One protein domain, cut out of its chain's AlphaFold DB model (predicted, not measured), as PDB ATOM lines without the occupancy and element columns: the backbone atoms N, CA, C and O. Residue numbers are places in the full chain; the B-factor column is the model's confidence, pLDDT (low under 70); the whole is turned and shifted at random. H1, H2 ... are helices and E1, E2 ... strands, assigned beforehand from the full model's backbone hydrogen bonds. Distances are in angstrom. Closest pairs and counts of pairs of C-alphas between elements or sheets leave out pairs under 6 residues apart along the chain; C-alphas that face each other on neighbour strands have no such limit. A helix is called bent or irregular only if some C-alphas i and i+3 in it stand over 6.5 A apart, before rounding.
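What this domain is: This is residues 19 to 213 of the 215 residues of the protein "Heme/copper-type cytochrome/quinol oxidases, subunit 1" of Xanthomonas arboricola pv. pruni str. MAFF 311562 (UniProt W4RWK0). A twisted sheet of five strands has H1 running along one face and the short H2 on the opposite face, while the very long H4 crosses H1, grazes the sheet and sticks out with residues 198 to 213. A stretch with no named element, residues 128 to 161, leads from H2 to the small H3 near the beginning of H4. The printed part has 195 residues with four named helices and five named strands, in the order H1 E1 E2 E3 E4 E5 H2 H3 H4, and its class is mixed, helices and strands. The sheet is branched, with antiparallel neighbours E1 and E3, E2 and E3, E3 and E4, E4 and E5. The whole is compact, with a radius of gyration of the C-alphas of 18.4 A, and elongated, spanning 65 by 42 by 30 A.

How they stand to each other: E3, residues 76 to 85, has E1, residues 55 to 59, and E2, residues 68 to 70, on one side and E4, residues 88 to 95, on the other side. E5, residues 107 to 111, is the other neighbour of E4. E2 E3 E4 E5 form a meander, each strand the antiparallel neighbour of the one before, in three hairpins. Within hydrogen-bond range are N 56 and O 84 at 2.9 A for E1 and E3, N 68 and O 78 at 2.9 A for E2 and E3, N 83 and O 90 at 2.7 A for E3 and E4, and N 91 and O 109 at 2.7 A for E4 and E5. H1, residues 19 to 46, lies over E1 and E3 at a height over the sheet of 10.2 A; its closest C-alphas to E1 are those of Ile 41 and Ala 57, 5.0 A apart. H2, residues 119 to 127, is on the opposite face, at a height of 8.6 A. H4, residues 171 to 213, only grazes the sheet with residues 188 to 196. Residues 180 to 189 of H4 touch residues 32 to 40 of H1 at a steep tilt of 60 degrees, the same way; the closest C-alphas, of Ala 36 and Val 181, are 5.0 A apart. H3, residues 162 to 165, is not on the sheet but touches H4, with the C-alphas of Ile 164 and Arg 172 closest at 5.8 A. H2 and H4 have each O i to N i+4 pair within hydrogen-bond range, H1 has 22 of 24, and H3 is too short for such a pair.

Where its parts are: H1 begins at C-alpha 19 (-25.330, -11.247, 22.171) and measures 40.6 A; it has a kink of 36 degrees near residue 26 and is irregular, with C-alphas 20 and 23 8.5 A apart. E3 measures 28.5 A and E4 23.6 A. H4 measures 63.5 A, from C-alpha 171 (-50.878, -17.020, 18.083) to C-alpha 213 (-18.166, -21.698, -36.094).

The domain as a whole: The two C-alphas farthest apart, of Pro 168 and Arg 213, are 66.9 A apart. The printed part has no cut. The links E4 to E5 and H2 to H3 are long. The mean pLDDT of the printed part is 70.0, and 80 residues are under 70, among them residues 19 to 27, 62 to 75 and 127 to 160.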
ATOM      1  N   PRO A  19     -26.295 -10.170  21.881       48.97
ATOM      2  CA  PRO A  19     -25.330 -11.247  22.171       48.97
ATOM      3  C   PRO A  19     -25.832 -12.363  23.104       48.97
ATOM      4  O   PRO A  19     -25.347 -13.487  23.072       48.97
ATOM      5  N   GLU A  20     -26.817 -12.082  23.955       45.94
ATOM      6  CA  GLU A  20     -27.203 -12.970  25.062       45.94
ATOM      7  C   GLU A  20     -28.025 -14.206  24.634       45.94
ATOM      8  O   GLU A  20     -28.371 -15.027  25.480       45.94
ATOM      9  N   LYS A  21     -28.346 -14.375  23.337       57.31
ATOM     10  CA  LYS A  21     -29.225 -15.456  22.825       57.31
ATOM     11  C   LYS A  21     -28.672 -16.259  21.639       57.31
ATOM     12  O   LYS A  21     -29.417 -16.999  20.999       57.31
ATOM     13  N   GLU A  22     -27.378 -16.162  21.344       58.09
ATOM     14  CA  GLU A  22     -26.788 -16.698  20.102       58.09
ATOM     15  C   GLU A  22     -26.924 -18.227  19.942       58.09
ATOM     16  O   GLU A  22     -27.197 -18.722  18.847       58.09
ATOM     17  N   ALA A  23     -26.810 -18.993  21.034       56.56
ATOM     18  CA  ALA A  23     -26.950 -20.455  21.008       56.56
ATOM     19  C   ALA A  23     -28.394 -20.917  20.734       56.56
ATOM     20  O   ALA A  23     -28.629 -21.836  19.944       56.56
ATOM     21  N   GLU A  24     -29.367 -20.270  21.381       59.75
ATOM     22  CA  GLU A  24     -30.794 -20.538  21.174       59.75
ATOM     23  C   GLU A  24     -31.229 -20.101  19.771       59.75
ATOM     24  O   GLU A  24     -32.021 -20.789  19.118       59.75
ATOM     25  N   GLU A  25     -30.662 -19.001  19.271       67.69
ATOM     26  CA  GLU A  25     -30.865 -18.525  17.907       67.69
ATOM     27  C   GLU A  25     -30.338 -19.556  16.898       67.69
ATOM     28  O   GLU A  25     -31.090 -19.980  16.024       67.69
ATOM     29  N   ALA A  26     -29.111 -20.060  17.059       65.19
ATOM     30  CA  ALA A  26     -28.514 -21.064  16.174       65.19
ATOM     31  C   ALA A  26     -29.349 -22.354  16.047       65.19
ATOM     32  O   ALA A  26     -29.627 -22.808  14.930       65.19
ATOM     33  N   ALA A  27     -29.798 -22.921  17.171       68.62
ATOM     34  CA  ALA A  27     -30.645 -24.115  17.174       68.62
ATOM     35  C   ALA A  27     -32.014 -23.851  16.517       68.62
ATOM     36  O   ALA A  27     -32.520 -24.671  15.743       68.62
ATOM     37  N   THR A  28     -32.595 -22.676  16.780       72.25
ATOM     38  CA  THR A  28     -33.860 -22.236  16.178       72.25
ATOM     39  C   THR A  28     -33.730 -22.071  14.665       72.25
ATOM     40  O   THR A  28     -34.607 -22.507  13.917       72.25
ATOM     41  N   LEU A  29     -32.628 -21.485  14.191       72.81
ATOM     42  CA  LEU A  29     -32.365 -21.310  12.766       72.81
ATOM     43  C   LEU A  29     -32.225 -22.653  12.050       72.81
ATOM     44  O   LEU A  29     -32.882 -22.845  11.035       72.81
ATOM     45  N   PHE A  30     -31.477 -23.605  12.608       76.12
ATOM     46  CA  PHE A  30     -31.320 -24.932  12.005       76.12
ATOM     47  C   PHE A  30     -32.647 -25.711  11.936       76.12
ATOM     48  O   PHE A  30     -32.953 -26.366  10.936       76.12
ATOM     49  N   LYS A  31     -33.495 -25.591  12.969       78.00
ATOM     50  CA  LYS A  31     -34.854 -26.155  12.954       78.00
ATOM     51  C   LYS A  31     -35.714 -25.520  11.855       78.00
ATOM     52  O   LYS A  31     -36.383 -26.243  11.118       78.00
ATOM     53  N   ARG A  32     -35.651 -24.193  11.697       77.06
ATOM     54  CA  ARG A  32     -36.316 -23.456  10.607       77.06
ATOM     55  C   ARG A  32     -35.866 -23.931   9.234       77.06
ATOM     56  O   ARG A  32     -36.708 -24.087   8.349       77.06
ATOM     57  N   SER A  33     -34.570 -24.186   9.057       79.00
ATOM     58  CA  SER A  33     -34.022 -24.708   7.802       79.00
ATOM     59  C   SER A  33     -34.638 -26.039   7.440       79.00
ATOM     60  O   SER A  33     -35.125 -26.210   6.327       79.00
ATOM     61  N   ARG A  34     -34.683 -26.952   8.412       85.38
ATOM     62  CA  ARG A  34     -35.285 -28.271   8.241       85.38
ATOM     63  C   ARG A  34     -36.750 -28.165   7.832       85.38
ATOM     64  O   ARG A  34     -37.149 -28.779   6.848       85.38
ATOM     65  N   THR A  35     -37.543 -27.359   8.540       83.19
ATOM     66  CA  THR A  35     -38.964 -27.170   8.209       83.19
ATOM     67  C   THR A  35     -39.146 -26.548   6.826       83.19
ATOM     68  O   THR A  35     -40.036 -26.950   6.083       83.19
ATOM     69  N   ALA A  36     -38.293 -25.603   6.434       82.06
ATOM     70  CA  ALA A  36     -38.360 -25.018   5.102       82.06
ATOM     71  C   ALA A  36     -37.934 -25.988   3.999       82.06
ATOM     72  O   ALA A  36     -38.553 -25.974   2.942       82.06
ATOM     73  N   PHE A  37     -36.926 -26.833   4.231       86.56
ATOM     74  CA  PHE A  37     -36.522 -27.871   3.282       86.56
ATOM     75  C   PHE A  37     -37.647 -28.886   3.084       86.56
ATOM     76  O   PHE A  37     -37.986 -29.177   1.941       86.56
ATOM     77  N   GLN A  38     -38.306 -29.320   4.163       89.56
ATOM     78  CA  GLN A  38     -39.512 -30.143   4.059       89.56
ATOM     79  C   GLN A  38     -40.600 -29.436   3.241       89.56
ATOM     80  O   GLN A  38     -41.126 -30.002   2.293       89.56
ATOM     81  N   ALA A  39     -40.857 -28.154   3.510       84.88
ATOM     82  CA  ALA A  39     -41.845 -27.394   2.750       84.88
ATOM     83  C   ALA A  39     -41.466 -27.203   1.263       84.88
ATOM     84  O   ALA A  39     -42.349 -26.948   0.444       84.88
ATOM     85  N   VAL A  40     -40.177 -27.274   0.897       86.38
ATOM     86  CA  VAL A  40     -39.739 -27.335  -0.510       86.38
ATOM     87  C   VAL A  40     -40.062 -28.705  -1.103       86.38
ATOM     88  O   VAL A  40     -40.577 -28.751  -2.217       86.38
ATOM     89  N   ILE A  41     -39.789 -29.792  -0.375       90.25
ATOM     90  CA  ILE A  41     -40.105 -31.165  -0.797       90.25
ATOM     91  C   ILE A  41     -41.598 -31.292  -1.104       90.25
ATOM     92  O   ILE A  41     -41.959 -31.680  -2.213       90.25
ATOM     93  N   ASP A  42     -42.445 -30.860  -0.169       89.31
ATOM     94  CA  ASP A  42     -43.902 -30.912  -0.315       89.31
ATOM     95  C   ASP A  42     -44.361 -30.080  -1.525       89.31
ATOM     96  O   ASP A  42     -45.124 -30.544  -2.369       89.31
ATOM     97  N   PHE A  43     -43.821 -28.864  -1.676       87.44
ATOM     98  CA  PHE A  43     -44.160 -27.988  -2.799       87.44
ATOM     99  C   PHE A  43     -43.815 -28.609  -4.159       87.44
ATOM    100  O   PHE A  43     -44.603 -28.511  -5.096       87.44
ATOM    101  N   VAL A  44     -42.637 -29.222  -4.289       86.50
ATOM    102  CA  VAL A  44     -42.177 -29.839  -5.544       86.50
ATOM    103  C   VAL A  44     -42.988 -31.087  -5.888       86.50
ATOM    104  O   VAL A  44     -43.210 -31.355  -7.068       86.50
ATOM    105  N   ALA A  45     -43.447 -31.834  -4.882       89.62
ATOM    106  CA  ALA A  45     -44.311 -32.994  -5.083       89.62
ATOM    107  C   ALA A  45     -45.707 -32.603  -5.602       89.62
ATOM    108  O   ALA A  45     -46.298 -33.335  -6.394       89.62
ATOM    109  N   GLU A  46     -46.226 -31.449  -5.176       89.50
ATOM    110  CA  GLU A  46     -47.570 -30.980  -5.535       89.50
ATOM    111  C   GLU A  46     -47.614 -30.125  -6.807       89.50
ATOM    112  O   GLU A  46     -48.625 -30.108  -7.511       89.50
ATOM    113  N   GLN A  47     -46.555 -29.366  -7.093       86.56
ATOM    114  CA  GLN A  47     -46.547 -28.370  -8.163       86.56
ATOM    115  C   GLN A  47     -45.683 -28.827  -9.339       86.56
ATOM    116  O   GLN A  47     -44.552 -29.260  -9.128       86.56
ATOM    117  N   PRO A  48     -46.136 -28.677 -10.596       84.00
ATOM    118  CA  PRO A  48     -45.277 -28.924 -11.747       84.00
ATOM    119  C   PRO A  48     -44.168 -27.865 -11.839       84.00
ATOM    120  O   PRO A  48     -44.358 -26.701 -11.472       84.00
ATOM    121  N   HIS A  49     -43.012 -28.247 -12.386       83.69
ATOM    122  CA  HIS A  49     -41.943 -27.289 -12.663       83.69
ATOM    123  C   HIS A  49     -42.442 -26.211 -13.649       83.69
ATOM    124  O   HIS A  49     -43.101 -26.565 -14.630       83.69
ATOM    125  N   PRO A  50     -42.092 -24.918 -13.484       77.75
ATOM    126  CA  PRO A  50     -42.581 -23.835 -14.352       77.75
ATOM    127  C   PRO A  50     -42.323 -24.038 -15.854       77.75
ATOM    128  O   PRO A  50     -43.141 -23.662 -16.685       77.75
ATOM    129  N   GLU A  51     -41.191 -24.657 -16.196       78.44
ATOM    130  CA  GLU A  51     -40.798 -25.007 -17.574       78.44
ATOM    131  C   GLU A  51     -41.259 -26.420 -18.008       78.44
ATOM    132  O   GLU A  51     -40.793 -26.937 -19.021       78.44
ATOM    133  N   GLY A  52     -42.107 -27.094 -17.222       81.69
ATOM    134  CA  GLY A  52     -42.613 -28.443 -17.518       81.69
ATOM    135  C   GLY A  52     -41.585 -29.573 -17.386       81.69
ATOM    136  O   GLY A  52     -41.818 -30.680 -17.865       81.69
ATOM    137  N   LEU A  53     -40.434 -29.312 -16.761       83.69
ATOM    138  CA  LEU A  53     -39.409 -30.325 -16.518       83.69
ATOM    139  C   LEU A  53     -39.837 -31.273 -15.387       83.69
ATOM    140  O   LEU A  53     -40.441 -30.821 -14.415       83.69
ATOM    141  N   PRO A  54     -39.482 -32.568 -15.450       86.69
ATOM    142  CA  PRO A  54     -39.637 -33.437 -14.296       86.69
ATOM    143  C   PRO A  54     -38.763 -32.900 -13.166       86.69
ATOM    144  O   PRO A  54     -37.582 -32.596 -13.383       86.69
ATOM    145  N   TRP A  55     -39.337 -32.784 -11.974       92.38
ATOM    146  CA  TRP A  55     -38.582 -32.429 -10.786       92.38
ATOM    147  C   TRP A  55     -39.050 -33.182  -9.547       92.38
ATOM    148  O   TRP A  55     -40.204 -33.589  -9.449       92.38
ATOM    149  N   SER A  56     -38.124 -33.399  -8.625       92.62
ATOM    150  CA  SER A  56     -38.360 -34.035  -7.334       92.62
ATOM    151  C   SER A  56     -37.417 -33.426  -6.303       92.62
ATOM    152  O   SER A  56     -36.438 -32.762  -6.658       92.62
ATOM    153  N   ALA A  57     -37.714 -33.619  -5.024       91.56
ATOM    154  CA  ALA A  57     -36.830 -33.204  -3.951       91.56
ATOM    155  C   ALA A  57     -36.911 -34.179  -2.776       91.56
ATOM    156  O   ALA A  57     -37.959 -34.778  -2.538       91.56
ATOM    157  N   LYS A  58     -35.807 -34.340  -2.046       91.56
ATOM    158  CA  LYS A  58     -35.736 -35.154  -0.826       91.56
ATOM    159  C   LYS A  58     -34.599 -34.700   0.081       91.56
ATOM    160  O   LYS A  58     -33.666 -34.022  -0.359       91.56
ATOM    161  N   PHE A  59     -34.647 -35.121   1.340       89.75
ATOM    162  CA  PHE A  59     -33.466 -35.056   2.189       89.75
ATOM    163  C   PHE A  59     -32.420 -36.060   1.712       89.75
ATOM    164  O   PHE A  59     -32.744 -37.160   1.259       89.75
ATOM    165  N   VAL A  60     -31.155 -35.669   1.822       84.94
ATOM    166  CA  VAL A  60     -30.062 -36.634   1.821       84.94
ATOM    167  C   VAL A  60     -29.781 -36.977   3.276       84.94
ATOM    168  O   VAL A  60     -29.443 -36.106   4.081       84.94
ATOM    169  N   GLU A  61     -29.920 -38.254   3.595       76.44
ATOM    170  CA  GLU A  61     -29.795 -38.784   4.946       76.44
ATOM    171  C   GLU A  61     -28.452 -39.501   5.099       76.44
ATOM    172  O   GLU A  61     -27.910 -40.047   4.133       76.44
ATOM    173  N   SER A  62     -27.897 -39.489   6.310       67.69
ATOM    174  CA  SER A  62     -26.820 -40.423   6.639       67.69
ATOM    175  C   SER A  62     -27.425 -41.773   7.012       67.69
ATOM    176  O   SER A  62     -28.587 -41.839   7.400       67.69
ATOM    177  N   GLU A  63     -26.624 -42.841   6.989       59.03
ATOM    178  CA  GLU A  63     -27.055 -44.194   7.394       59.03
ATOM    179  C   GLU A  63     -27.700 -44.253   8.794       59.03
ATOM    180  O   GLU A  63     -28.366 -45.229   9.125       59.03
ATOM    181  N   ALA A  64     -27.501 -43.221   9.622       51.19
ATOM    182  CA  ALA A  64     -27.993 -43.164  10.987       51.19
ATOM    183  C   ALA A  64     -29.176 -42.209  11.228       51.19
ATOM    184  O   ALA A  64     -29.718 -42.314  12.320       51.19
ATOM    185  N   ASN A  65     -29.522 -41.264  10.330       56.88
ATOM    186  CA  ASN A  65     -30.579 -40.238  10.521       56.88
ATOM    187  C   ASN A  65     -30.725 -39.280   9.309       56.88
ATOM    188  O   ASN A  65     -29.794 -39.108   8.521       56.88
ATOM    189  N   ASP A  66     -31.802 -38.484   9.318       53.50
ATOM    190  CA  ASP A  66     -32.174 -37.379   8.407       53.50
ATOM    191  C   ASP A  66     -31.185 -36.183   8.307       53.50
ATOM    192  O   ASP A  66     -31.524 -35.121   7.780       53.50
ATOM    193  N   CYS A  67     -29.984 -36.297   8.878       58.03
ATOM    194  CA  CYS A  67     -28.927 -35.284   8.850       58.03
ATOM    195  C   CYS A  67     -27.571 -35.961   8.620       58.03
ATOM    196  O   CYS A  67     -27.315 -37.041   9.158       58.03
ATOM    197  N   PHE A  68     -26.657 -35.291   7.913       61.09
ATOM    198  CA  PHE A  68     -25.271 -35.753   7.801       61.09
ATOM    199  C   PHE A  68     -24.459 -35.395   9.037       61.09
ATOM    200  O   PHE A  68     -24.528 -34.277   9.554       61.09
ATOM    201  N   PHE A  69     -23.644 -36.353   9.471       58.22
ATOM    202  CA  PHE A  69     -22.784 -36.230  10.631       58.22
ATOM    203  C   PHE A  69     -21.310 -36.226  10.237       58.22
ATOM    204  O   PHE A  69     -20.830 -37.138   9.563       58.22
ATOM    205  N   GLN A  70     -20.560 -35.242  10.730       61.56
ATOM    206  CA  GLN A  70     -19.111 -35.208  10.573       61.56
ATOM    207  C   GLN A  70     -18.426 -35.048  11.924       61.56
ATOM    208  O   GLN A  70     -18.685 -34.093  12.651       61.56
ATOM    209  N   LYS A  71     -17.534 -35.989  12.260       55.75
ATOM    210  CA  LYS A  71     -16.812 -36.022  13.542       55.75
ATOM    211  C   LYS A  71     -15.514 -35.201  13.529       55.75
ATOM    212  O   LYS A  71     -15.141 -34.663  14.567       55.75
ATOM    213  N   TYR A  72     -14.843 -35.103  12.379       49.81
ATOM    214  CA  TYR A  72     -13.513 -34.496  12.233       49.81
ATOM    215  C   TYR A  72     -13.526 -33.316  11.253       49.81
ATOM    216  O   TYR A  72     -14.123 -33.465  10.186       49.81
ATOM    217  N   PRO A  73     -12.802 -32.209  11.519       52.38
ATOM    218  CA  PRO A  73     -12.086 -31.833  12.747       52.38
ATOM    219  C   PRO A  73     -12.983 -31.390  13.914       52.38
ATOM    220  O   PRO A  73     -12.514 -31.346  15.049       52.38
ATOM    221  N   ARG A  74     -14.270 -31.087  13.691       62.47
ATOM    222  CA  ARG A  74     -15.247 -30.803  14.760       62.47
ATOM    223  C   ARG A  74     -16.580 -31.485  14.462       62.47
ATOM    224  O   ARG A  74     -17.012 -31.499  13.316       62.47
ATOM    225  N   LYS A  75     -17.263 -31.959  15.514       69.88
ATOM    226  CA  LYS A  75     -18.631 -32.499  15.443       69.88
ATOM    227  C   LYS A  75     -19.589 -31.469  14.817       69.88
ATOM    228  O   LYS A  75     -19.765 -30.409  15.429       69.88
ATOM    229  N   ARG A  76     -20.187 -31.773  13.658       74.19
ATOM    230  CA  ARG A  76     -21.173 -30.936  12.941       74.19
ATOM    231  C   ARG A  76     -22.340 -31.774  12.417       74.19
ATOM    232  O   ARG A  76     -22.146 -32.930  12.042       74.19
ATOM    233  N   ASN A  77     -23.514 -31.147  12.383       79.69
ATOM    234  CA  ASN A  77     -24.710 -31.677  11.737       79.69
ATOM    235  C   ASN A  77     -25.009 -30.826  10.505       79.69
ATOM    236  O   ASN A  77     -24.975 -29.596  10.594       79.69
ATOM    237  N   PHE A  78     -25.334 -31.481   9.400       80.75
ATOM    238  CA  PHE A  78     -25.697 -30.828   8.150       80.75
ATOM    239  C   PHE A  78     -27.086 -31.267   7.705       80.75
ATOM    240  O   PHE A  78     -27.428 -32.446   7.802       80.75
ATOM    241  N   LEU A  79     -27.860 -30.312   7.198       84.94
ATOM    242  CA  LEU A  79     -29.093 -30.567   6.463       84.94
ATOM    243  C   LEU A  79     -28.779 -30.445   4.984       84.94
ATOM    244  O   LEU A  79     -28.236 -29.427   4.559       84.94
ATOM    245  N   ILE A  80     -29.130 -31.467   4.211       86.06
ATOM    246  CA  ILE A  80     -28.888 -31.490   2.773       86.06
ATOM    247  C   ILE A  80     -30.208 -31.772   2.070       86.06
ATOM    248  O   ILE A  80     -30.844 -32.796   2.312       86.06
ATOM    249  N   LEU A  81     -30.607 -30.852   1.202       87.75
ATOM    250  CA  LEU A  81     -31.748 -30.994   0.310       87.75
ATOM    251  C   LEU A  81     -31.230 -31.318  -1.087       87.75
ATOM    252  O   LEU A  81     -30.534 -30.502  -1.690       87.75
ATOM    253  N   GLU A  82     -31.573 -32.495  -1.598       90.25
ATOM    254  CA  GLU A  82     -31.383 -32.855  -3.000       90.25
ATOM    255  C   GLU A  82     -32.642 -32.476  -3.778       90.25
ATOM    256  O   GLU A  82     -33.753 -32.821  -3.388       90.25
ATOM    257  N   MET A  83     -32.459 -31.784  -4.895       89.56
ATOM    258  CA  MET A  83     -33.472 -31.541  -5.908       89.56
ATOM    259  C   MET A  83     -33.017 -32.173  -7.217       89.56
ATOM    260  O   MET A  83     -31.902 -31.923  -7.671       89.56
ATOM    261  N   GLN A  84     -33.886 -32.935  -7.861       89.94
ATOM    262  CA  GLN A  84     -33.680 -33.395  -9.226       89.94
ATOM    263  C   GLN A  84     -34.513 -32.517 -10.156       89.94
ATOM    264  O   GLN A  84     -35.696 -32.340  -9.906       89.94
ATOM    265  N   ILE A  85     -33.928 -31.949 -11.213       87.00
ATOM    266  CA  ILE A  85     -34.640 -31.132 -12.209       87.00
ATOM    267  C   ILE A  85     -34.140 -31.516 -13.598       87.00
ATOM    268  O   ILE A  85     -32.952 -31.385 -13.895       87.00
ATOM    269  N   GLY A  86     -35.028 -32.012 -14.463       84.25
ATOM    270  CA  GLY A  86     -34.672 -32.402 -15.833       84.25
ATOM    271  C   GLY A  86     -33.545 -33.442 -15.895       84.25
ATOM    272  O   GLY A  86     -32.671 -33.351 -16.758       84.25
ATOM    273  N   GLY A  87     -33.516 -34.381 -14.942       82.50
ATOM    274  CA  GLY A  87     -32.474 -35.410 -14.824       82.50
ATOM    275  C   GLY A  87     -31.136 -34.921 -14.252       82.50
ATOM    276  O   GLY A  87     -30.167 -35.670 -14.264       82.50
ATOM    277  N   GLN A  88     -31.064 -33.682 -13.762       83.31
ATOM    278  CA  GLN A  88     -29.870 -33.090 -13.153       83.31
ATOM    279  C   GLN A  88     -30.076 -32.944 -11.646       83.31
ATOM    280  O   GLN A  88     -31.191 -32.654 -11.217       83.31
ATOM    281  N   TYR A  89     -29.015 -33.084 -10.854       84.56
ATOM    282  CA  TYR A  89     -29.105 -33.024  -9.392       84.56
ATOM    283  C   TYR A  89     -28.579 -31.693  -8.862       84.56
ATOM    284  O   TYR A  89     -27.520 -31.226  -9.275       84.56
ATOM    285  N   THR A  90     -29.307 -31.083  -7.934       83.38
ATOM    286  CA  THR A  90     -28.929 -29.858  -7.228       83.38
ATOM    287  C   THR A  90     -29.023 -30.095  -5.728       83.38
ATOM    288  O   THR A  90     -30.048 -30.541  -5.236       83.38
ATOM    289  N   TYR A  91     -27.968 -29.775  -4.995       81.81
ATOM    290  CA  TYR A  91     -27.852 -29.957  -3.556       81.81
ATOM    291  C   TYR A  91     -27.805 -28.602  -2.874       81.81
ATOM    292  O   TYR A  91     -26.951 -27.784  -3.211       81.81
ATOM    293  N   MET A  92     -28.682 -28.370  -1.906       81.75
ATOM    294  CA  MET A  92     -28.605 -27.237  -0.986       81.75
ATOM    295  C   MET A  92     -28.204 -27.736   0.389       81.75
ATOM    296  O   MET A  92     -28.681 -28.782   0.824       81.75
ATOM    297  N   LEU A  93     -27.338 -26.994   1.072       79.19
ATOM    298  CA  LEU A  93     -26.787 -27.438   2.345       79.19
ATOM    299  C   LEU A  93     -26.787 -26.321   3.378       79.19
ATOM    300  O   LEU A  93     -26.336 -25.210   3.095       79.19
ATOM    301  N   ASP A  94     -27.268 -26.665   4.569       78.94
ATOM    302  CA  ASP A  94     -27.192 -25.843   5.771       78.94
ATOM    303  C   ASP A  94     -26.445 -26.579   6.889       78.94
ATOM    304  O   ASP A  94     -26.417 -27.813   6.939       78.94
ATOM    305  N   VAL A  95     -25.842 -25.821   7.803       77.12
ATOM    306  CA  VAL A  95     -25.043 -26.340   8.914       77.12
ATOM    307  C   VAL A  95     -25.635 -25.914  10.250       77.12
ATOM    308  O   VAL A  95     -26.014 -24.762  10.457       77.12
ATOM    309  N   HIS A  96     -25.656 -26.838  11.207       76.94
ATOM    310  CA  HIS A  96     -25.981 -26.486  12.580       76.94
ATOM    311  C   HIS A  96     -24.828 -25.681  13.184       76.94
ATOM    312  O   HIS A  96     -23.745 -26.218  13.462       76.94
ATOM    313  N   ARG A  97     -25.078 -24.384  13.366       72.56
ATOM    314  CA  ARG A  97     -24.131 -23.438  13.953       72.56
ATOM    315  C   ARG A  97     -23.928 -23.752  15.435       72.56
ATOM    316  O   ARG A  97     -24.870 -24.096  16.144       72.56
ATOM    317  N   LYS A  98     -22.687 -23.648  15.897       69.69
ATOM    318  CA  LYS A  98     -22.334 -23.576  17.318       69.69
ATOM    319  C   LYS A  98     -22.335 -22.114  17.774       69.69
ATOM    320  O   LYS A  98     -22.280 -21.232  16.924       69.69
ATOM    321  N   PRO A  99     -22.380 -21.857  19.091       63.75
ATOM    322  CA  PRO A  99     -22.412 -20.494  19.616       63.75
ATOM    323  C   PRO A  99     -21.217 -19.630  19.182       63.75
ATOM    324  O   PRO A  99     -21.368 -18.431  19.031       63.75
ATOM    325  N   ASP A 100     -20.048 -20.234  18.947       63.66
ATOM    326  CA  ASP A 100     -18.824 -19.556  18.496       63.66
ATOM    327  C   ASP A 100     -18.724 -19.394  16.968       63.66
ATOM    328  O   ASP A 100     -17.736 -18.856  16.464       63.66
ATOM    329  N   ASP A 101     -19.710 -19.878  16.209       62.38
ATOM    330  CA  ASP A 101     -19.673 -19.812  14.754       62.38
ATOM    331  C   ASP A 101     -20.194 -18.468  14.227       62.38
ATOM    332  O   ASP A 101     -21.253 -17.977  14.616       62.38
ATOM    333  N   GLY A 102     -19.491 -17.928  13.228       58.16
ATOM    334  CA  GLY A 102     -20.020 -16.874  12.366       58.16
ATOM    335  C   GLY A 102     -21.206 -17.336  11.504       58.16
ATOM    336  O   GLY A 102     -21.631 -18.494  11.507       58.16
ATOM    337  N   GLU A 103     -21.763 -16.409  10.729       59.03
ATOM    338  CA  GLU A 103     -22.855 -16.715   9.807       59.03
ATOM    339  C   GLU A 103     -22.349 -17.467   8.569       59.03
ATOM    340  O   GLU A 103     -21.581 -16.934   7.774       59.03
ATOM    341  N   PHE A 104     -22.843 -18.691   8.362       58.97
ATOM    342  CA  PHE A 104     -22.621 -19.422   7.118       58.97
ATOM    343  C   PHE A 104     -23.719 -19.116   6.099       58.97
ATOM    344  O   PHE A 104     -24.912 -19.182   6.416       58.97
ATOM    345  N   ALA A 105     -23.305 -18.830   4.865       61.69
ATOM    346  CA  ALA A 105     -24.178 -18.881   3.702       61.69
ATOM    347  C   ALA A 105     -24.611 -20.333   3.430       61.69
ATOM    348  O   ALA A 105     -23.887 -21.272   3.758       61.69
ATOM    349  N   LEU A 106     -25.768 -20.518   2.797       64.56
ATOM    350  CA  LEU A 106     -26.181 -21.833   2.308       64.56
ATOM    351  C   LEU A 106     -25.308 -22.253   1.122       64.56
ATOM    352  O   LEU A 106     -24.976 -21.437   0.254       64.56
ATOM    353  N   ALA A 107     -25.004 -23.547   1.024       66.38
ATOM    354  CA  ALA A 107     -24.459 -24.090  -0.218       66.38
ATOM    355  C   ALA A 107     -25.533 -24.166  -1.279       66.38
ATOM    356  O   ALA A 107     -26.666 -24.542  -0.977       66.38
ATOM    357  N   MET A 108     -25.106 -24.055  -2.532       70.31
ATOM    358  CA  MET A 108     -25.755 -24.785  -3.605       70.31
ATOM    359  C   MET A 108     -24.710 -25.451  -4.496       70.31
ATOM    360  O   MET A 108     -23.675 -24.870  -4.816       70.31
ATOM    361  N   VAL A 109     -24.980 -26.685  -4.899       71.56
ATOM    362  CA  VAL A 109     -24.114 -27.458  -5.790       71.56
ATOM    363  C   VAL A 109     -24.961 -28.112  -6.850       71.56
ATOM    364  O   VAL A 109     -25.957 -28.739  -6.522       71.56
ATOM    365  N   ARG A 110     -24.562 -28.016  -8.117       73.25
ATOM    366  CA  ARG A 110     -25.241 -28.729  -9.199       73.25
ATOM    367  C   ARG A 110     -24.328 -29.781  -9.792       73.25
ATOM    368  O   ARG A 110     -23.197 -29.487 -10.171       73.25
ATOM    369  N   ARG A 111     -24.857 -30.989  -9.934       72.88
ATOM    370  CA  ARG A 111     -24.246 -32.081 -10.677       72.88
ATOM    371  C   ARG A 111     -24.875 -32.142 -12.062       72.88
ATOM    372  O   ARG A 111     -26.082 -32.350 -12.191       72.88
ATOM    373  N   VAL A 112     -24.049 -31.913 -13.084       68.38
ATOM    374  CA  VAL A 112     -24.480 -31.941 -14.483       68.38
ATOM    375  C   VAL A 112     -24.029 -33.238 -15.151       68.38
ATOM    376  O   VAL A 112     -22.852 -33.570 -15.063       68.38
ATOM    377  N   ASN A 113     -24.935 -33.929 -15.849       67.88
ATOM    378  CA  ASN A 113     -24.680 -35.170 -16.600       67.88
ATOM    379  C   ASN A 113     -24.005 -36.267 -15.768       67.88
ATOM    380  O   ASN A 113     -23.096 -36.950 -16.240       67.88
ATOM    381  N   ALA A 114     -24.422 -36.405 -14.518       72.81
ATOM    382  CA  ALA A 114     -23.896 -37.412 -13.621       72.81
ATOM    383  C   ALA A 114     -24.990 -37.856 -12.646       72.81
ATOM    384  O   ALA A 114     -25.954 -37.120 -12.422       72.81
ATOM    385  N   ASP A 115     -24.825 -39.048 -12.079       80.62
ATOM    386  CA  ASP A 115     -25.795 -39.673 -11.175       80.62
ATOM    387  C   ASP A 115     -26.017 -38.882  -9.872       80.62
ATOM    388  O   ASP A 115     -25.365 -37.867  -9.612       80.62
ATOM    389  N   ALA A 116     -26.915 -39.344  -9.008       81.00
ATOM    390  CA  ALA A 116     -26.997 -38.802  -7.656       81.00
ATOM    391  C   ALA A 116     -25.670 -39.032  -6.904       81.00
ATOM    392  O   ALA A 116     -24.948 -39.999  -7.160       81.00
ATOM    393  N   LEU A 117     -25.329 -38.134  -5.983       78.62
ATOM    394  CA  LEU A 117     -24.222 -38.347  -5.055       78.62
ATOM    395  C   LEU A 117     -24.623 -39.389  -4.000       78.62
ATOM    396  O   LEU A 117     -25.694 -39.298  -3.406       78.62
ATOM    397  N   GLY A 118     -23.743 -40.360  -3.754       77.19
ATOM    398  CA  GLY A 118     -23.843 -41.284  -2.620       77.19
ATOM    399  C   GLY A 118     -23.334 -40.667  -1.312       77.19
ATOM    400  O   GLY A 118     -22.686 -39.616  -1.315       77.19
ATOM    401  N   ALA A 119     -23.605 -41.324  -0.182       74.00
ATOM    402  CA  ALA A 119     -23.232 -40.853   1.157       74.00
ATOM    403  C   ALA A 119     -21.722 -40.569   1.295       74.00
ATOM    404  O   ALA A 119     -21.311 -39.559   1.874       74.00
ATOM    405  N   GLU A 120     -20.884 -41.409   0.695       72.94
ATOM    406  CA  GLU A 120     -19.429 -41.277   0.648       72.94
ATOM    407  C   GLU A 120     -18.970 -39.972  -0.014       72.94
ATOM    408  O   GLU A 120     -18.026 -39.330   0.457       72.94
ATOM    409  N   HIS A 121     -19.675 -39.519  -1.054       76.81
ATOM    410  CA  HIS A 121     -19.366 -38.263  -1.729       76.81
ATOM    411  C   HIS A 121     -19.619 -37.065  -0.808       76.81
ATOM    412  O   HIS A 121     -18.811 -36.133  -0.767       76.81
ATOM    413  N   PHE A 122     -20.707 -37.099  -0.032       75.00
ATOM    414  CA  PHE A 122     -21.005 -36.060   0.953       75.00
ATOM    415  C   PHE A 122     -19.990 -36.058   2.090       75.00
ATOM    416  O   PHE A 122     -19.544 -34.987   2.482       75.00
ATOM    417  N   HIS A 123     -19.548 -37.219   2.578       70.12
ATOM    418  CA  HIS A 123     -18.488 -37.279   3.588       70.12
ATOM    419  C   HIS A 123     -17.187 -36.621   3.116       70.12
ATOM    420  O   HIS A 123     -16.558 -35.888   3.882       70.12
ATOM    421  N   VAL A 124     -16.796 -36.840   1.857       70.38
ATOM    422  CA  VAL A 124     -15.620 -36.189   1.261       70.38
ATOM    423  C   VAL A 124     -15.836 -34.684   1.125       70.38
ATOM    424  O   VAL A 124     -14.961 -33.909   1.507       70.38
ATOM    425  N   TRP A 125     -16.996 -34.262   0.620       71.75
ATOM    426  CA  TRP A 125     -17.317 -32.846   0.448       71.75
ATOM    427  C   TRP A 125     -17.336 -32.096   1.788       71.75
ATOM    428  O   TRP A 125     -16.668 -31.072   1.941       71.75
ATOM    429  N   LEU A 126     -18.024 -32.646   2.788       73.62
ATOM    430  CA  LEU A 126     -18.143 -32.078   4.128       73.62
ATOM    431  C   LEU A 126     -16.791 -32.025   4.861       73.62
ATOM    432  O   LEU A 126     -16.538 -31.103   5.638       73.62
ATOM    433  N   LYS A 127     -15.850 -32.933   4.550       66.69
ATOM    434  CA  LYS A 127     -14.474 -32.890   5.080       66.69
ATOM    435  C   LYS A 127     -13.779 -31.541   4.862       66.69
ATOM    436  O   LYS A 127     -12.996 -31.136   5.719       66.69
ATOM    437  N   GLY A 128     -14.081 -30.862   3.755       60.66
ATOM    438  CA  GLY A 128     -13.531 -29.554   3.392       60.66
ATOM    439  C   GLY A 128     -14.350 -28.345   3.860       60.66
ATOM    440  O   GLY A 128     -14.090 -27.239   3.395       60.66
ATOM    441  N   PHE A 129     -15.358 -28.528   4.719       64.06
ATOM    442  CA  PHE A 129     -16.200 -27.432   5.205       64.06
ATOM    443  C   PHE A 129     -15.384 -26.411   6.029       64.06
ATOM    444  O   PHE A 129     -14.671 -26.830   6.939       64.06
ATOM    445  N   PRO A 130     -15.472 -25.089   5.777       57.50
ATOM    446  CA  PRO A 130     -14.744 -24.094   6.565       57.50
ATOM    447  C   PRO A 130     -15.219 -24.103   8.026       57.50
ATOM    448  O   PRO A 130     -16.397 -23.912   8.320       57.50
ATOM    449  N   PHE A 131     -14.304 -24.360   8.963       55.91
ATOM    450  CA  PHE A 131     -14.645 -24.527  10.382       55.91
ATOM    451  C   PHE A 131     -14.685 -23.219  11.169       55.91
ATOM    452  O   PHE A 131     -15.256 -23.219  12.261       55.91
ATOM    453  N   SER A 132     -14.105 -22.139  10.638       51.69
ATOM    454  CA  SER A 132     -14.255 -20.794  11.183       51.69
ATOM    455  C   SER A 132     -15.324 -20.071  10.361       51.69
ATOM    456  O   SER A 132     -15.230 -19.998   9.139       51.69
ATOM    457  N   GLY A 133     -16.381 -19.567  11.003       46.66
ATOM    458  CA  GLY A 133     -17.494 -18.894  10.311       46.66
ATOM    459  C   GLY A 133     -17.129 -17.587   9.594       46.66
ATOM    460  O   GLY A 133     -18.015 -16.937   9.051       46.66
ATOM    461  N   ASN A 134     -15.846 -17.214   9.588       47.28
ATOM    462  CA  ASN A 134     -15.293 -16.078   8.855       47.28
ATOM    463  C   ASN A 134     -14.570 -16.499   7.567       47.28
ATOM    464  O   ASN A 134     -14.273 -15.641   6.736       47.28
ATOM    465  N   ASP A 135     -14.288 -17.794   7.385       50.31
ATOM    466  CA  ASP A 135     -13.684 -18.277   6.153       50.31
ATOM    467  C   ASP A 135     -14.757 -18.335   5.058       50.31
ATOM    468  O   ASP A 135     -15.772 -19.029   5.210       50.31
ATOM    469  N   PRO A 136     -14.565 -17.621   3.936       48.06
ATOM    470  CA  PRO A 136     -15.511 -17.662   2.840       48.06
ATOM    471  C   PRO A 136     -15.637 -19.095   2.330       48.06
ATOM    472  O   PRO A 136     -14.652 -19.766   2.006       48.06
ATOM    473  N   TRP A 137     -16.881 -19.537   2.184       50.12
ATOM    474  CA  TRP A 137     -17.198 -20.692   1.367       50.12
ATOM    475  C   TRP A 137     -16.582 -20.505  -0.021       50.12
ATOM    476  O   TRP A 137     -17.020 -19.646  -0.784       50.12
ATOM    477  N   GLY A 138     -15.574 -21.309  -0.364       45.69
ATOM    478  CA  GLY A 138     -15.087 -21.376  -1.743       45.69
ATOM    479  C   GLY A 138     -13.766 -20.704  -2.081       45.69
ATOM    480  O   GLY A 138     -13.409 -20.784  -3.250       45.69
ATOM    481  N   ASN A 139     -12.998 -20.134  -1.143       37.88
ATOM    482  CA  ASN A 139     -11.680 -19.559  -1.496       37.88
ATOM    483  C   ASN A 139     -10.462 -20.405  -1.090       37.88
ATOM    484  O   ASN A 139      -9.339 -19.909  -1.072       37.88
ATOM    485  N   GLY A 140     -10.654 -21.697  -0.819       39.81
ATOM    486  CA  GLY A 140      -9.568 -22.643  -0.556       39.81
ATOM    487  C   GLY A 140      -9.546 -23.800  -1.551       39.81
ATOM    488  O   GLY A 140     -10.579 -24.209  -2.076       39.81
ATOM    489  N   VAL A 141      -8.362 -24.392  -1.729       39.47
ATOM    490  CA  VAL A 141      -8.027 -25.600  -2.522       39.47
ATOM    491  C   VAL A 141      -8.941 -26.823  -2.242       39.47
ATOM    492  O   VAL A 141      -8.887 -27.822  -2.952       39.47
ATOM    493  N   GLN A 142      -9.807 -26.751  -1.228       43.00
ATOM    494  CA  GLN A 142     -10.647 -27.833  -0.704       43.00
ATOM    495  C   GLN A 142     -12.086 -27.858  -1.244       43.00
ATOM    496  O   GLN A 142     -12.850 -28.755  -0.895       43.00
ATOM    497  N   ILE A 143     -12.468 -26.908  -2.100       41.78
ATOM    498  CA  ILE A 143     -13.793 -26.888  -2.724       41.78
ATOM    499  C   ILE A 143     -13.679 -27.506  -4.126       41.78
ATOM    500  O   ILE A 143     -12.928 -26.987  -4.956       41.78
ATOM    501  N   PRO A 144     -14.392 -28.607  -4.431       42.69
ATOM    502  CA  PRO A 144     -14.320 -29.203  -5.757       42.69
ATOM    503  C   PRO A 144     -14.747 -28.197  -6.838       42.69
ATOM    504  O   PRO A 144     -15.725 -27.478  -6.659       42.69
ATOM    505  N   ARG A 145     -14.051 -28.164  -7.988       38.31
ATOM    506  CA  ARG A 145     -14.276 -27.196  -9.093       38.31
ATOM    507  C   ARG A 145     -15.712 -27.152  -9.654       38.31
ATOM    508  O   ARG A 145     -16.028 -26.268 -10.440       38.31
ATOM    509  N   TRP A 146     -16.561 -28.104  -9.278       41.88
ATOM    510  CA  TRP A 146     -17.979 -28.197  -9.635       41.88
ATOM    511  C   TRP A 146     -18.928 -27.561  -8.595       41.88
ATOM    512  O   TRP A 146     -20.143 -27.577  -8.791       41.88
ATOM    513  N   LEU A 147     -18.407 -26.970  -7.511       39.88
ATOM    514  CA  LEU A 147     -19.188 -26.214  -6.529       39.88
ATOM    515  C   LEU A 147     -19.562 -24.834  -7.095       39.88
ATOM    516  O   LEU A 147     -18.705 -23.985  -7.342       39.88
ATOM    517  N   LEU A 148     -20.854 -24.609  -7.321       47.56
ATOM    518  CA  LEU A 148     -21.372 -23.450  -8.047       47.56
ATOM    519  C   LEU A 148     -21.911 -22.396  -7.079       47.56
ATOM    520  O   LEU A 148     -23.111 -22.301  -6.867       47.56
ATOM    521  N   ALA A 149     -20.987 -21.574  -6.581       42.84
ATOM    522  CA  ALA A 149     -21.189 -20.323  -5.846       42.84
ATOM    523  C   ALA A 149     -21.963 -20.403  -4.500       42.84
ATOM    524  O   ALA A 149     -23.041 -20.988  -4.413       42.84
ATOM    525  N   PRO A 150     -21.467 -19.745  -3.436       48.34
ATOM    526  CA  PRO A 150     -22.183 -19.656  -2.165       48.34
ATOM    527  C   PRO A 150     -23.520 -18.910  -2.323       48.34
ATOM    528  O   PRO A 150     -23.569 -17.793  -2.851       48.34
ATOM    529  N   MET A 151     -24.613 -19.509  -1.841       51.59
ATOM    530  CA  MET A 151     -25.923 -18.867  -1.774       51.59
ATOM    531  C   MET A 151     -26.086 -18.153  -0.434       51.59
ATOM    532  O   MET A 151     -26.359 -18.760   0.598       51.59
ATOM    533  N   HIS A 152     -25.994 -16.829  -0.450       51.50
ATOM    534  CA  HIS A 152     -26.270 -15.997   0.721       51.50
ATOM    535  C   HIS A 152     -27.786 -15.865   0.932       51.50
ATOM    536  O   HIS A 152     -28.368 -14.800   0.728       51.50
ATOM    537  N   VAL A 153     -28.466 -16.960   1.285       50.56
ATOM    538  CA  VAL A 153     -29.858 -16.881   1.743       50.56
ATOM    539  C   VAL A 153     -29.825 -16.729   3.249       50.56
ATOM    540  O   VAL A 153     -29.759 -17.703   3.992       50.56
ATOM    541  N   ASN A 154     -29.841 -15.480   3.702       49.38
ATOM    542  CA  ASN A 154     -29.774 -15.213   5.127       49.38
ATOM    543  C   ASN A 154     -30.990 -15.826   5.837       49.38
ATOM    544  O   ASN A 154     -32.145 -15.599   5.436       49.38
ATOM    545  N   HIS A 155     -30.713 -16.512   6.946       46.88
ATOM    546  CA  HIS A 155     -31.661 -17.054   7.929       46.88
ATOM    547  C   HIS A 155     -32.409 -15.960   8.719       46.88
ATOM    548  O   HIS A 155     -32.874 -16.167   9.836       46.88
ATOM    549  N   GLN A 156     -32.503 -14.760   8.147       53.31
ATOM    550  CA  GLN A 156     -32.960 -13.559   8.822       53.31
ATOM    551  C   GLN A 156     -34.430 -13.657   9.213       53.31
ATOM    552  O   GLN A 156     -35.291 -14.038   8.414       53.31
ATOM    553  N   THR A 157     -34.701 -13.233  10.443       47.12
ATOM    554  CA  THR A 157     -36.021 -12.847  10.921       47.12
ATOM    555  C   THR A 157     -36.495 -11.640  10.106       47.12
ATOM    556  O   THR A 157     -36.292 -10.488  10.469       47.12
ATOM    557  N   THR A 158     -37.107 -11.902   8.950       51.00
ATOM    558  CA  THR A 158     -37.904 -10.916   8.206       51.00
ATOM    559  C   THR A 158     -38.862 -10.155   9.134       51.00
ATOM    560  O   THR A 158     -39.416 -10.712  10.088       51.00
ATOM    561  N   GLN A 159     -39.095  -8.876   8.850       55.59
ATOM    562  CA  GLN A 159     -40.128  -8.120   9.548       55.59
ATOM    563  C   GLN A 159     -41.484  -8.810   9.347       55.59
ATOM    564  O   GLN A 159     -41.835  -9.201   8.231       55.59
ATOM    565  N   LEU A 160     -42.221  -9.030  10.437       62.12
ATOM    566  CA  LEU A 160     -43.536  -9.651  10.354       62.12
ATOM    567  C   LEU A 160     -44.526  -8.665   9.718       62.12
ATOM    568  O   LEU A 160     -44.472  -7.472  10.020       62.12
ATOM    569  N   PRO A 161     -45.449  -9.138   8.864       72.12
ATOM    570  CA  PRO A 161     -46.577  -8.333   8.425       72.12
ATOM    571  C   PRO A 161     -47.314  -7.741   9.630       72.12
ATOM    572  O   PRO A 161     -47.499  -8.426  10.638       72.12
ATOM    573  N   ALA A 162     -47.808  -6.507   9.505       77.06
ATOM    574  CA  ALA A 162     -48.564  -5.843  10.571       77.06
ATOM    575  C   ALA A 162     -49.783  -6.659  11.045       77.06
ATOM    576  O   ALA A 162     -50.207  -6.529  12.189       77.06
ATOM    577  N   SER A 163     -50.338  -7.516  10.182       78.62
ATOM    578  CA  SER A 163     -51.419  -8.446  10.524       78.62
ATOM    579  C   SER A 163     -50.995  -9.559  11.484       78.62
ATOM    580  O   SER A 163     -51.829 -10.036  12.241       78.62
ATOM    581  N   ILE A 164     -49.724  -9.966  11.463       78.38
ATOM    582  CA  ILE A 164     -49.158 -10.956  12.388       78.38
ATOM    583  C   ILE A 164     -48.666 -10.255  13.655       78.38
ATOM    584  O   ILE A 164     -48.899 -10.745  14.752       78.38
ATOM    585  N   ASP A 165     -48.029  -9.091  13.518       76.94
ATOM    586  CA  ASP A 165     -47.412  -8.372  14.641       76.94
ATOM    587  C   ASP A 165     -48.432  -7.905  15.699       76.94
ATOM    588  O   ASP A 165     -48.133  -7.861  16.892       76.94
ATOM    589  N   LYS A 166     -49.668  -7.629  15.260       83.06
ATOM    590  CA  LYS A 166     -50.803  -7.231  16.108       83.06
ATOM    591  C   LYS A 166     -51.519  -8.397  16.803       83.06
ATOM    592  O   LYS A 166     -52.454  -8.144  17.561       83.06
ATOM    593  N   LEU A 167     -51.139  -9.649  16.539       83.50
ATOM    594  CA  LEU A 167     -51.762 -10.811  17.178       83.50
ATOM    595  C   LEU A 167     -51.317 -10.944  18.647       83.50
ATOM    596  O   LEU A 167     -50.181 -10.595  18.979       83.50
ATOM    597  N   PRO A 168     -52.174 -11.486  19.529       84.31
ATOM    598  CA  PRO A 168     -51.768 -11.854  20.881       84.31
ATOM    599  C   PRO A 168     -50.745 -13.007  20.868       84.31
ATOM    600  O   PRO A 168     -50.772 -13.882  19.997       84.31
ATOM    601  N   GLU A 169     -49.842 -13.041  21.854       71.62
ATOM    602  CA  GLU A 169     -49.107 -14.276  22.177       71.62
ATOM    603  C   GLU A 169     -50.108 -15.273  22.774       71.62
ATOM    604  O   GLU A 169     -50.844 -14.877  23.682       71.62
ATOM    605  N   PRO A 170     -50.208 -16.530  22.294       78.69
ATOM    606  CA  PRO A 170     -49.202 -17.314  21.554       78.69
ATOM    607  C   PRO A 170     -49.414 -17.418  20.029       78.69
ATOM    608  O   PRO A 170     -48.583 -17.987  19.313       78.69
ATOM    609  N   GLU A 171     -50.525 -16.902  19.505       80.12
ATOM    610  CA  GLU A 171     -50.878 -17.020  18.083       80.12
ATOM    611  C   GLU A 171     -49.878 -16.295  17.182       80.12
ATOM    612  O   GLU A 171     -49.528 -16.790  16.103       80.12
ATOM    613  N   ARG A 172     -49.370 -15.150  17.653       79.62
ATOM    614  CA  ARG A 172     -48.316 -14.392  16.978       79.62
ATOM    615  C   ARG A 172     -47.076 -15.243  16.737       79.62
ATOM    616  O   ARG A 172     -46.610 -15.289  15.601       79.62
ATOM    617  N   GLY A 173     -46.576 -15.941  17.759       74.56
ATOM    618  CA  GLY A 173     -45.392 -16.795  17.650       74.56
ATOM    619  C   GLY A 173     -45.550 -17.892  16.594       74.56
ATOM    620  O   GLY A 173     -44.685 -18.063  15.734       74.56
ATOM    621  N   HIS A 174     -46.693 -18.581  16.584       77.50
ATOM    622  CA  HIS A 174     -46.967 -19.628  15.597       77.50
ATOM    623  C   HIS A 174     -47.086 -19.077  14.164       77.50
ATOM    624  O   HIS A 174     -46.481 -19.606  13.228       77.50
ATOM    625  N   ARG A 175     -47.835 -17.982  13.974       78.69
ATOM    626  CA  ARG A 175     -48.018 -17.347  12.656       78.69
ATOM    627  C   ARG A 175     -46.726 -16.741  12.121       78.69
ATOM    628  O   ARG A 175     -46.470 -16.825  10.919       78.69
ATOM    629  N   ALA A 176     -45.914 -16.165  13.002       75.12
ATOM    630  CA  ALA A 176     -44.589 -15.666  12.675       75.12
ATOM    631  C   ALA A 176     -43.710 -16.783  12.108       75.12
ATOM    632  O   ALA A 176     -43.151 -16.631  11.023       75.12
ATOM    633  N   GLU A 177     -43.664 -17.929  12.789       75.19
ATOM    634  CA  GLU A 177     -42.868 -19.084  12.378       75.19
ATOM    635  C   GLU A 177     -43.284 -19.628  11.005       75.19
ATOM    636  O   GLU A 177     -42.447 -19.794  10.116       75.19
ATOM    637  N   LEU A 178     -44.590 -19.812  10.781       77.94
ATOM    638  CA  LEU A 178     -45.111 -20.228   9.476       77.94
ATOM    639  C   LEU A 178     -44.749 -19.235   8.368       77.94
ATOM    640  O   LEU A 178     -44.392 -19.633   7.255       77.94
ATOM    641  N   ASN A 179     -44.824 -17.936   8.664       77.94
ATOM    642  CA  ASN A 179     -44.456 -16.905   7.707       77.94
ATOM    643  C   ASN A 179     -42.961 -16.980   7.358       77.94
ATOM    644  O   ASN A 179     -42.612 -16.958   6.175       77.94
ATOM    645  N   TYR A 180     -42.091 -17.141   8.360       72.62
ATOM    646  CA  TYR A 180     -40.650 -17.304   8.162       72.62
ATOM    647  C   TYR A 180     -40.320 -18.498   7.270       72.62
ATOM    648  O   TYR A 180     -39.631 -18.337   6.258       72.62
ATOM    649  N   VAL A 181     -40.861 -19.672   7.601       75.56
ATOM    650  CA  VAL A 181     -40.669 -20.909   6.834       75.56
ATOM    651  C   VAL A 181     -41.118 -20.721   5.386       75.56
ATOM    652  O   VAL A 181     -40.365 -21.017   4.456       75.56
ATOM    653  N   ARG A 182     -42.312 -20.151   5.173       77.50
ATOM    654  CA  ARG A 182     -42.865 -19.903   3.835       77.50
ATOM    655  C   ARG A 182     -41.969 -18.988   3.000       77.50
ATOM    656  O   ARG A 182     -41.714 -19.280   1.831       77.50
ATOM    657  N   HIS A 183     -41.489 -17.884   3.571       73.56
ATOM    658  CA  HIS A 183     -40.606 -16.960   2.853       73.56
ATOM    659  C   HIS A 183     -39.243 -17.577   2.559       73.56
ATOM    660  O   HIS A 183     -38.698 -17.363   1.475       73.56
ATOM    661  N   PHE A 184     -38.684 -18.344   3.494       73.69
ATOM    662  CA  PHE A 184     -37.418 -19.026   3.271       73.69
ATOM    663  C   PHE A 184     -37.541 -20.078   2.158       73.69
ATOM    664  O   PHE A 184     -36.802 -19.993   1.179       73.69
ATOM    665  N   ARG A 185     -38.566 -20.938   2.205       81.50
ATOM    666  CA  ARG A 185     -38.928 -21.868   1.120       81.50
ATOM    667  C   ARG A 185     -39.028 -21.164  -0.236       81.50
ATOM    668  O   ARG A 185     -38.394 -21.577  -1.204       81.50
ATOM    669  N   ASN A 186     -39.802 -20.079  -0.315       77.44
ATOM    670  CA  ASN A 186     -39.998 -19.341  -1.567       77.44
ATOM    671  C   ASN A 186     -38.683 -18.771  -2.122       77.44
ATOM    672  O   ASN A 186     -38.489 -18.753  -3.337       77.44
ATOM    673  N   ARG A 187     -37.780 -18.307  -1.246       74.31
ATOM    674  CA  ARG A 187     -36.448 -17.830  -1.645       74.31
ATOM    675  C   ARG A 187     -35.590 -18.965  -2.199       74.31
ATOM    676  O   ARG A 187     -34.982 -18.768  -3.247       74.31
ATOM    677  N   LEU A 188     -35.582 -20.133  -1.551       75.56
ATOM    678  CA  LEU A 188     -34.841 -21.310  -2.019       75.56
ATOM    679  C   LEU A 188     -35.296 -21.730  -3.420       75.56
ATOM    680  O   LEU A 188     -34.482 -21.764  -4.341       75.56
ATOM    681  N   ILE A 189     -36.605 -21.930  -3.612       77.56
ATOM    682  CA  ILE A 189     -37.179 -22.309  -4.915       77.56
ATOM    683  C   ILE A 189     -36.819 -21.274  -5.982       77.56
ATOM    684  O   ILE A 189     -36.361 -21.626  -7.066       77.56
ATOM    685  N   ARG A 190     -36.979 -19.981  -5.675       78.25
ATOM    686  CA  ARG A 190     -36.649 -18.904  -6.613       78.25
ATOM    687  C   ARG A 190     -35.178 -18.930  -7.012       78.25
ATOM    688  O   ARG A 190     -34.885 -18.775  -8.194       78.25
ATOM    689  N   HIS A 191     -34.266 -19.116  -6.061       75.81
ATOM    690  CA  HIS A 191     -32.835 -19.185  -6.347       75.81
ATOM    691  C   HIS A 191     -32.491 -20.351  -7.271       75.81
ATOM    692  O   HIS A 191     -31.767 -20.145  -8.248       75.81
ATOM    693  N   VAL A 192     -33.049 -21.534  -7.000       75.62
ATOM    694  CA  VAL A 192     -32.855 -22.733  -7.826       75.62
ATOM    695  C   VAL A 192     -33.400 -22.502  -9.235       75.62
ATOM    696  O   VAL A 192     -32.662 -22.640 -10.205       75.62
ATOM    697  N   VAL A 193     -34.644 -22.038  -9.372       76.44
ATOM    698  CA  VAL A 193     -35.263 -21.779 -10.684       76.44
ATOM    699  C   VAL A 193     -34.494 -20.712 -11.471       76.44
ATOM    700  O   VAL A 193     -34.163 -20.917 -12.636       76.44
ATOM    701  N   GLN A 194     -34.117 -19.594 -10.844       75.44
ATOM    702  CA  GLN A 194     -33.312 -18.554 -11.500       75.44
ATOM    703  C   GLN A 194     -31.927 -19.055 -11.914       75.44
ATOM    704  O   GLN A 194     -31.331 -18.562 -12.877       75.44
ATOM    705  N   TYR A 195     -31.354 -19.977 -11.146       74.56
ATOM    706  CA  TYR A 195     -30.111 -20.627 -11.514       74.56
ATOM    707  C   TYR A 195     -30.307 -21.533 -12.737       74.56
ATOM    708  O   TYR A 195     -29.561 -21.397 -13.709       74.56
ATOM    709  N   GLU A 196     -31.352 -22.363 -12.746       70.31
ATOM    710  CA  GLU A 196     -31.723 -23.215 -13.881       70.31
ATOM    711  C   GLU A 196     -31.955 -22.413 -15.166       70.31
ATOM    712  O   GLU A 196     -31.344 -22.694 -16.200       70.31
ATOM    713  N   GLU A 197     -32.743 -21.339 -15.097       73.38
ATOM    714  CA  GLU A 197     -32.992 -20.451 -16.233       73.38
ATOM    715  C   GLU A 197     -31.699 -19.852 -16.803       73.38
ATOM    716  O   GLU A 197     -31.528 -19.756 -18.025       73.38
ATOM    717  N   ARG A 198     -30.770 -19.437 -15.933       74.12
ATOM    718  CA  ARG A 198     -29.471 -18.891 -16.353       74.12
ATOM    719  C   ARG A 198     -28.635 -19.945 -17.072       74.12
ATOM    720  O   ARG A 198     -28.075 -19.647 -18.129       74.12
ATOM    721  N   GLN A 199     -28.585 -21.169 -16.554       70.69
ATOM    722  CA  GLN A 199     -27.835 -22.255 -17.187       70.69
ATOM    723  C   GLN A 199     -28.438 -22.661 -18.539       70.69
ATOM    724  O   GLN A 199     -27.703 -22.815 -19.519       70.69
ATOM    725  N   LEU A 200     -29.768 -22.729 -18.646       69.56
ATOM    726  CA  LEU A 200     -30.461 -22.985 -19.913       69.56
ATOM    727  C   LEU A 200     -30.153 -21.906 -20.963       69.56
ATOM    728  O   LEU A 200     -29.840 -22.225 -22.115       69.56
ATOM    729  N   LYS A 201     -30.184 -20.625 -20.572       73.75
ATOM    730  CA  LYS A 201     -29.829 -19.499 -21.455       73.75
ATOM    731  C   LYS A 201     -28.369 -19.575 -21.916       73.75
ATOM    732  O   LYS A 201     -28.102 -19.392 -23.107       73.75
ATOM    733  N   ASN A 202     -27.439 -19.894 -21.014       70.19
ATOM    734  CA  ASN A 202     -26.019 -20.051 -21.341       70.19
ATOM    735  C   ASN A 202     -25.783 -21.201 -22.327       70.19
ATOM    736  O   ASN A 202     -25.119 -21.002 -23.343       70.19
ATOM    737  N   SER A 203     -26.393 -22.364 -22.090       67.00
ATOM    738  CA  SER A 203     -26.301 -23.527 -22.983       67.00
ATOM    739  C   SER A 203     -26.798 -23.210 -24.399       67.00
ATOM    740  O   SER A 203     -26.106 -23.483 -25.383       67.00
ATOM    741  N   ARG A 204     -27.947 -22.528 -24.528       72.31
ATOM    742  CA  ARG A 204     -28.467 -22.072 -25.834       72.31
ATOM    743  C   ARG A 204     -27.492 -21.132 -26.546       72.31
ATOM    744  O   ARG A 204     -27.297 -21.248 -27.757       72.31
ATOM    745  N   ARG A 205     -26.870 -20.208 -25.807       65.75
ATOM    746  CA  ARG A 205     -25.895 -19.260 -26.362       65.75
ATOM    747  C   ARG A 205     -24.636 -19.974 -26.856       65.75
ATOM    748  O   ARG A 205     -24.194 -19.672 -27.961       65.75
ATOM    749  N   VAL A 206     -24.104 -20.927 -26.089       64.44
ATOM    750  CA  VAL A 206     -22.937 -21.739 -26.482       64.44
ATOM    751  C   VAL A 206     -23.237 -22.535 -27.750       64.44
ATOM    752  O   VAL A 206     -22.510 -22.391 -28.729       64.44
ATOM    753  N   ARG A 207     -24.370 -23.252 -27.802       63.94
ATOM    754  CA  ARG A 207     -24.800 -23.997 -29.003       63.94
ATOM    755  C   ARG A 207     -24.905 -23.102 -30.243       63.94
ATOM    756  O   ARG A 207     -24.483 -23.492 -31.328       63.94
ATOM    757  N   LYS A 208     -25.424 -21.877 -30.092       69.06
ATOM    758  CA  LYS A 208     -25.515 -20.897 -31.191       69.06
ATOM    759  C   LYS A 208     -24.135 -20.441 -31.682       69.06
ATOM    760  O   LYS A 208     -23.962 -20.234 -32.881       69.06
ATOM    761  N   VAL A 209     -23.165 -20.269 -30.782       67.25
ATOM    762  CA  VAL A 209     -21.783 -19.899 -31.135       67.25
ATOM    763  C   VAL A 209     -21.059 -21.059 -31.817       67.25
ATOM    764  O   VAL A 209     -20.410 -20.840 -32.833       67.25
ATOM    765  N   GLU A 210     -21.201 -22.284 -31.311       65.06
ATOM    766  CA  GLU A 210     -20.618 -23.480 -31.932       65.06
ATOM    767  C   GLU A 210     -21.172 -23.726 -33.336       65.06
ATOM    768  O   GLU A 210     -20.404 -24.008 -34.249       65.06
ATOM    769  N   HIS A 211     -22.482 -23.559 -33.536       67.69
ATOM    770  CA  HIS A 211     -23.093 -23.686 -34.857       67.69
ATOM    771  C   HIS A 211     -22.544 -22.648 -35.846       67.69
ATOM    772  O   HIS A 211     -22.185 -23.004 -36.962       67.69
ATOM    773  N   ARG A 212     -22.381 -21.390 -35.415       62.06
ATOM    774  CA  ARG A 212     -21.777 -20.322 -36.234       62.06
ATOM    775  C   ARG A 212     -20.304 -20.541 -36.578       62.06
ATOM    776  O   ARG A 212     -19.835 -19.921 -37.513       62.06
ATOM    777  N   ARG A 213     -19.570 -21.346 -35.805       64.12
ATOM    778  CA  ARG A 213     -18.166 -21.698 -36.094       64.12
ATOM    779  C   ARG A 213     -18.032 -22.884 -37.052       64.12
ATOM    780  O   ARG A 213     -16.928 -23.158 -37.502       64.12
TER     781      ARG A 213